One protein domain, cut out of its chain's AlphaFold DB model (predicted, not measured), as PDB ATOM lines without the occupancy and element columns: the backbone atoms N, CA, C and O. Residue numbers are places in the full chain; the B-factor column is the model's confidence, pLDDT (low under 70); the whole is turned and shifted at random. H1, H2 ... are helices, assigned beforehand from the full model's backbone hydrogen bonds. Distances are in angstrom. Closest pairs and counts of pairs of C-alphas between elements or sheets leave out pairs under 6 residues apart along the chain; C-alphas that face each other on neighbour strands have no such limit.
ATOM      1  N   LEU A 103     -72.089  53.803 -19.260       56.66
ATOM      2  CA  LEU A 103     -72.734  52.715 -18.531       56.66
ATOM      3  C   LEU A 103     -71.730  51.556 -18.598       56.66
ATOM      4  O   LEU A 103     -71.379  51.165 -19.720       56.66
ATOM      5  N   PRO A 104     -71.227  51.027 -17.463       70.00
ATOM      6  CA  PRO A 104     -70.238  49.962 -17.499       70.00
ATOM      7  C   PRO A 104     -70.757  48.887 -18.443       70.00
ATOM      8  O   PRO A 104     -71.897  48.451 -18.289       70.00
ATOM      9  N   LYS A 105     -69.968  48.481 -19.447       72.50
ATOM     10  CA  LYS A 105     -70.411  47.521 -20.483       72.50
ATOM     11  C   LYS A 105     -71.111  46.301 -19.873       72.50
ATOM     12  O   LYS A 105     -72.067  45.782 -20.436       72.50
ATOM     13  N   ARG A 106     -70.677  45.920 -18.668       71.81
ATOM     14  CA  ARG A 106     -71.288  44.911 -17.802       71.81
ATOM     15  C   ARG A 106     -72.754  45.193 -17.439       71.81
ATOM     16  O   ARG A 106     -73.579  44.312 -17.621       71.81
ATOM     17  N   ALA A 107     -73.085  46.399 -16.983       74.75
ATOM     18  CA  ALA A 107     -74.445  46.798 -16.623       74.75
ATOM     19  C   ALA A 107     -75.376  46.842 -17.845       74.75
ATOM     20  O   ALA A 107     -76.521  46.407 -17.766       74.75
ATOM     21  N   LEU A 108     -74.876  47.297 -19.000       77.56
ATOM     22  CA  LEU A 108     -75.649  47.261 -20.246       77.56
ATOM     23  C   LEU A 108     -75.901  45.819 -20.710       77.56
ATOM     24  O   LEU A 108     -76.996  45.502 -21.167       77.56
ATOM     25  N   GLN A 109     -74.899  44.947 -20.593       76.75
ATOM     26  CA  GLN A 109     -75.032  43.536 -20.948       76.75
ATOM     27  C   GLN A 109     -76.022  42.812 -20.025       76.75
ATOM     28  O   GLN A 109     -76.843  42.032 -20.498       76.75
ATOM     29  N   GLU A 110     -75.982  43.108 -18.727       82.44
ATOM     30  CA  GLU A 110     -76.897  42.548 -17.734       82.44
ATOM     31  C   GLU A 110     -78.338  43.027 -17.947       82.44
ATOM     32  O   GLU A 110     -79.265  42.220 -17.926       82.44
ATOM     33  N   LEU A 111     -78.536  44.316 -18.244       82.88
ATOM     34  CA  LEU A 111     -79.852  44.846 -18.597       82.88
ATOM     35  C   LEU A 111     -80.396  44.190 -19.873       82.88
ATOM     36  O   LEU A 111     -81.558  43.792 -19.907       82.88
ATOM     37  N   LYS A 112     -79.558  44.029 -20.904       80.88
ATOM     38  CA  LYS A 112     -79.939  43.326 -22.139       80.88
ATOM     39  C   LYS A 112     -80.350  41.879 -21.870       80.88
ATOM     40  O   LYS A 112     -81.345  41.439 -22.436       80.88
ATOM     41  N   ALA A 113     -79.621  41.168 -21.008       81.81
ATOM     42  CA  ALA A 113     -79.947  39.794 -20.635       81.81
ATOM     43  C   ALA A 113     -81.306  39.711 -19.922       81.81
ATOM     44  O   ALA A 113     -82.155  38.932 -20.337       81.81
ATOM     45  N   ARG A 114     -81.551  40.581 -18.933       82.62
ATOM     46  CA  ARG A 114     -82.822  40.619 -18.187       82.62
ATOM     47  C   ARG A 114     -84.018  40.993 -19.064       82.62
ATOM     48  O   ARG A 114     -85.095  40.430 -18.919       82.62
ATOM     49  N   VAL A 115     -83.847  41.947 -19.984       84.56
ATOM     50  CA  VAL A 115     -84.907  42.322 -20.935       84.56
ATOM     51  C   VAL A 115     -85.219  41.164 -21.886       84.56
ATOM     52  O   VAL A 115     -86.387  40.917 -22.168       84.56
ATOM     53  N   LEU A 116     -84.197  40.445 -22.355       82.62
ATOM     54  CA  LEU A 116     -84.384  39.285 -23.224       82.62
ATOM     55  C   LEU A 116     -85.067  38.124 -22.485       82.62
ATOM     56  O   LEU A 116     -85.968  37.514 -23.045       82.62
ATOM     57  N   GLU A 117     -84.687  37.861 -21.237       82.06
ATOM     58  CA  GLU A 117     -85.313  36.846 -20.377       82.06
ATOM     59  C   GLU A 117     -86.809  37.127 -20.180       82.06
ATOM     60  O   GLU A 117     -87.644  36.292 -20.520       82.06
ATOM     61  N   ASN A 118     -87.159  38.355 -19.782       86.00
ATOM     62  CA  ASN A 118     -88.558  38.768 -19.624       86.00
ATOM     63  C   ASN A 118     -89.348  38.700 -20.941       86.00
ATOM     64  O   ASN A 118     -90.537  38.383 -20.942       86.00
ATOM     65  N   PHE A 119     -88.703  39.014 -22.069       85.50
ATOM     66  CA  PHE A 119     -89.324  38.888 -23.385       85.50
ATOM     67  C   PHE A 119     -89.622  37.423 -23.718       85.50
ATOM     68  O   PHE A 119     -90.745  37.115 -24.105       85.50
ATOM     69  N   ILE A 120     -88.650  36.525 -23.523       82.75
ATOM     70  CA  ILE A 120     -88.782  35.081 -23.769       82.75
ATOM     71  C   ILE A 120     -89.875  34.472 -22.878       82.75
ATOM     72  O   ILE A 120     -90.664  33.656 -23.358       82.75
ATOM     73  N   ASP A 121     -89.979  34.905 -21.620       82.69
ATOM     74  CA  ASP A 121     -91.034  34.468 -20.697       82.69
ATOM     75  C   ASP A 121     -92.436  34.937 -21.113       82.69
ATOM     76  O   ASP A 121     -93.420  34.237 -20.868       82.69
ATOM     77  N   GLY A 122     -92.533  36.089 -21.783       84.12
ATOM     78  CA  GLY A 122     -93.786  36.629 -22.315       84.12
ATOM     79  C   GLY A 122     -94.289  35.951 -23.598       84.12
ATOM     80  O   GLY A 122     -95.452  36.135 -23.968       84.12
ATOM     81  N   ILE A 123     -93.458  35.160 -24.287       85.00
ATOM     82  CA  ILE A 123     -93.848  34.439 -25.509       85.00
ATOM     83  C   ILE A 123     -94.803  33.298 -25.138       85.00
ATOM     84  O   ILE A 123     -94.413  32.319 -24.505       85.00
ATOM     85  N   SER A 124     -96.067  33.413 -25.561       86.31
ATOM     86  CA  SER A 124     -97.098  32.413 -25.240       86.31
ATOM     87  C   SER A 124     -96.884  31.057 -25.939       86.31
ATOM     88  O   SER A 124     -97.069  30.037 -25.274       86.31
ATOM     89  N   PRO A 125     -96.482  30.984 -27.229       90.88
ATOM     90  CA  PRO A 125     -96.223  29.698 -27.880       90.88
ATOM     91  C   PRO A 125     -94.924  29.043 -27.369       90.88
ATOM     92  O   PRO A 125     -93.832  29.591 -27.572       90.88
ATOM     93  N   PRO A 126     -94.987  27.857 -26.735       80.69
ATOM     94  CA  PRO A 126     -93.811  27.233 -26.135       80.69
ATOM     95  C   PRO A 126     -92.798  26.746 -27.182       80.69
ATOM     96  O   PRO A 126     -91.611  26.659 -26.872       80.69
ATOM     97  N   GLU A 127     -93.226  26.467 -28.415       87.56
ATOM     98  CA  GLU A 127     -92.365  26.128 -29.559       87.56
ATOM     99  C   GLU A 127     -91.435  27.292 -29.919       87.56
ATOM    100  O   GLU A 127     -90.228  27.098 -30.060       87.56
ATOM    101  N   ILE A 128     -91.986  28.506 -29.986       80.06
ATOM    102  CA  ILE A 128     -91.230  29.723 -30.293       80.06
ATOM    103  C   ILE A 128     -90.261  30.012 -29.148       80.06
ATOM    104  O   ILE A 128     -89.070  30.207 -29.380       80.06
ATOM    105  N   ARG A 129     -90.721  29.923 -27.894       86.44
ATOM    106  CA  ARG A 129     -89.857  30.092 -26.716       86.44
ATOM    107  C   ARG A 129     -88.661  29.133 -26.720       86.44
ATOM    108  O   ARG A 129     -87.542  29.552 -26.432       86.44
ATOM    109  N   ARG A 130     -88.872  27.856 -27.076       85.50
ATOM    110  CA  ARG A 130     -87.788  26.865 -27.204       85.50
ATOM    111  C   ARG A 130     -86.796  27.242 -28.303       85.50
ATOM    112  O   ARG A 130     -85.599  27.104 -28.077       85.50
ATOM    113  N   GLN A 131     -87.261  27.769 -29.434       82.69
ATOM    114  CA  GLN A 131     -86.375  28.233 -30.503       82.69
ATOM    115  C   GLN A 131     -85.462  29.377 -30.033       82.69
ATOM    116  O   GLN A 131     -84.263  29.336 -30.285       82.69
ATOM    117  N   PHE A 132     -85.999  30.351 -29.286       81.00
ATOM    118  CA  PHE A 132     -85.209  31.457 -28.723       81.00
ATOM    119  C   PHE A 132     -84.231  31.017 -27.621       81.00
ATOM    120  O   PHE A 132     -83.192  31.648 -27.445       81.00
ATOM    121  N   LEU A 133     -84.551  29.956 -26.873       81.62
ATOM    122  CA  LEU A 133     -83.646  29.376 -25.875       81.62
ATOM    123  C   LEU A 133     -82.507  28.574 -26.519       81.62
ATOM    124  O   LEU A 133     -81.386  28.609 -26.015       81.62
ATOM    125  N   HIS A 134     -82.790  27.853 -27.608       84.62
ATOM    126  CA  HIS A 134     -81.790  27.069 -28.334       84.62
ATOM    127  C   HIS A 134     -80.859  27.944 -29.176       84.62
ATOM    128  O   HIS A 134     -79.649  27.741 -29.127       84.62
ATOM    129  N   ASP A 135     -81.410  28.944 -29.867       83.62
ATOM    130  CA  ASP A 135     -80.665  29.889 -30.697       83.62
ATOM    131  C   ASP A 135     -81.003  31.333 -30.291       83.62
ATOM    132  O   ASP A 135     -81.832  31.993 -30.932       83.62
ATOM    133  N   PRO A 136     -80.376  31.860 -29.220       74.12
ATOM    134  CA  PRO A 136     -80.609  33.229 -28.792       74.12
ATOM    135  C   PRO A 136     -80.221  34.189 -29.920       74.12
ATOM    136  O   PRO A 136     -79.087  34.136 -30.411       74.12
ATOM    137  N   PRO A 137     -81.110  35.103 -30.341       68.50
ATOM    138  CA  PRO A 137     -80.769  36.057 -31.378       68.50
ATOM    139  C   PRO A 137     -79.600  36.919 -30.891       68.50
ATOM    140  O   PRO A 137     -79.687  37.611 -29.877       68.50
ATOM    141  N   SER A 138     -78.501  36.914 -31.650       67.50
ATOM    142  CA  SER A 138     -77.287  37.690 -31.345       67.50
ATOM    143  C   SER A 138     -77.546  39.203 -31.265       67.50
ATOM    144  O   SER A 138     -76.753  39.959 -30.701       67.50
ATOM    145  N   SER A 139     -78.688  39.654 -31.797       59.06
ATOM    146  CA  SER A 139     -79.267  40.962 -31.523       59.06
ATOM    147  C   SER A 139     -80.794  40.931 -31.661       59.06
ATOM    148  O   SER A 139     -81.335  40.254 -32.533       59.06
ATOM    149  N   ILE A 140     -81.488  41.751 -30.866       56.53
ATOM    150  CA  ILE A 140     -82.954  41.956 -30.905       56.53
ATOM    151  C   ILE A 140     -83.477  42.398 -32.293       56.53
ATOM    152  O   ILE A 140     -84.675  42.360 -32.553       56.53
ATOM    153  N   LYS A 141     -82.590  42.738 -33.238       52.12
ATOM    154  CA  LYS A 141     -82.944  43.112 -34.616       52.12
ATOM    155  C   LYS A 141     -83.667  42.011 -35.407       52.12
ATOM    156  O   LYS A 141     -84.280  42.332 -36.419       52.12
ATOM    157  N   VAL A 142     -83.603  40.748 -34.976       46.16
ATOM    158  CA  VAL A 142     -84.160  39.605 -35.725       46.16
ATOM    159  C   VAL A 142     -85.608  39.268 -35.331       46.16
ATOM    160  O   VAL A 142     -86.294  38.582 -36.080       46.16
TER     161      VAL A 142
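What this domain is: This is residues 103 to 142 of the 248 residues of an uncharacterized protein of Schistocephalus solidus (UniProt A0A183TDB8). A lopsided helical hairpin: the long helix H1 leads into a short helix H2, which folds back the opposite way, the two meeting near the turn. Residues 103 to 111, of which 105 to 111 belong to H1, stick out as a free arm, and residues 135 to 142 trail after H2. The printed part has 40 residues, with two named helices, H1 then H2, and no named strand: all helix. It is only just loose, close to compact, with a radius of gyration of the C-alphas of 11.2 A and spans of 35 by 17 by 15 A.

How they stand to each other: H1, residues 105 to 122, touches H2, residues 126 to 134, with its residues 120 to 121 alone. Their closest C-alphas, of Ile 120 and Arg 129, are 5.9 A apart. They form a hairpin, at a shallow tilt of 23 degrees, opposite ways. Every O i to N i+4 pair in H1 and H2 is within hydrogen-bond range.

Where its parts are: H1 begins at C-alpha 105 (-70.411, 47.521, -20.483) and is 25.9 A long. H2 is 12.2 A long and ends at C-alpha 134 (-81.790, 27.069, -28.334).

The domain as a whole: The C-alphas farthest apart, of Leu 103 and Glu 127, are 34.8 A apart. The printed part has no cut, and the link from H1 to H2 is tight. pLDDT is under 70 at residue 103 and residues 137 to 142.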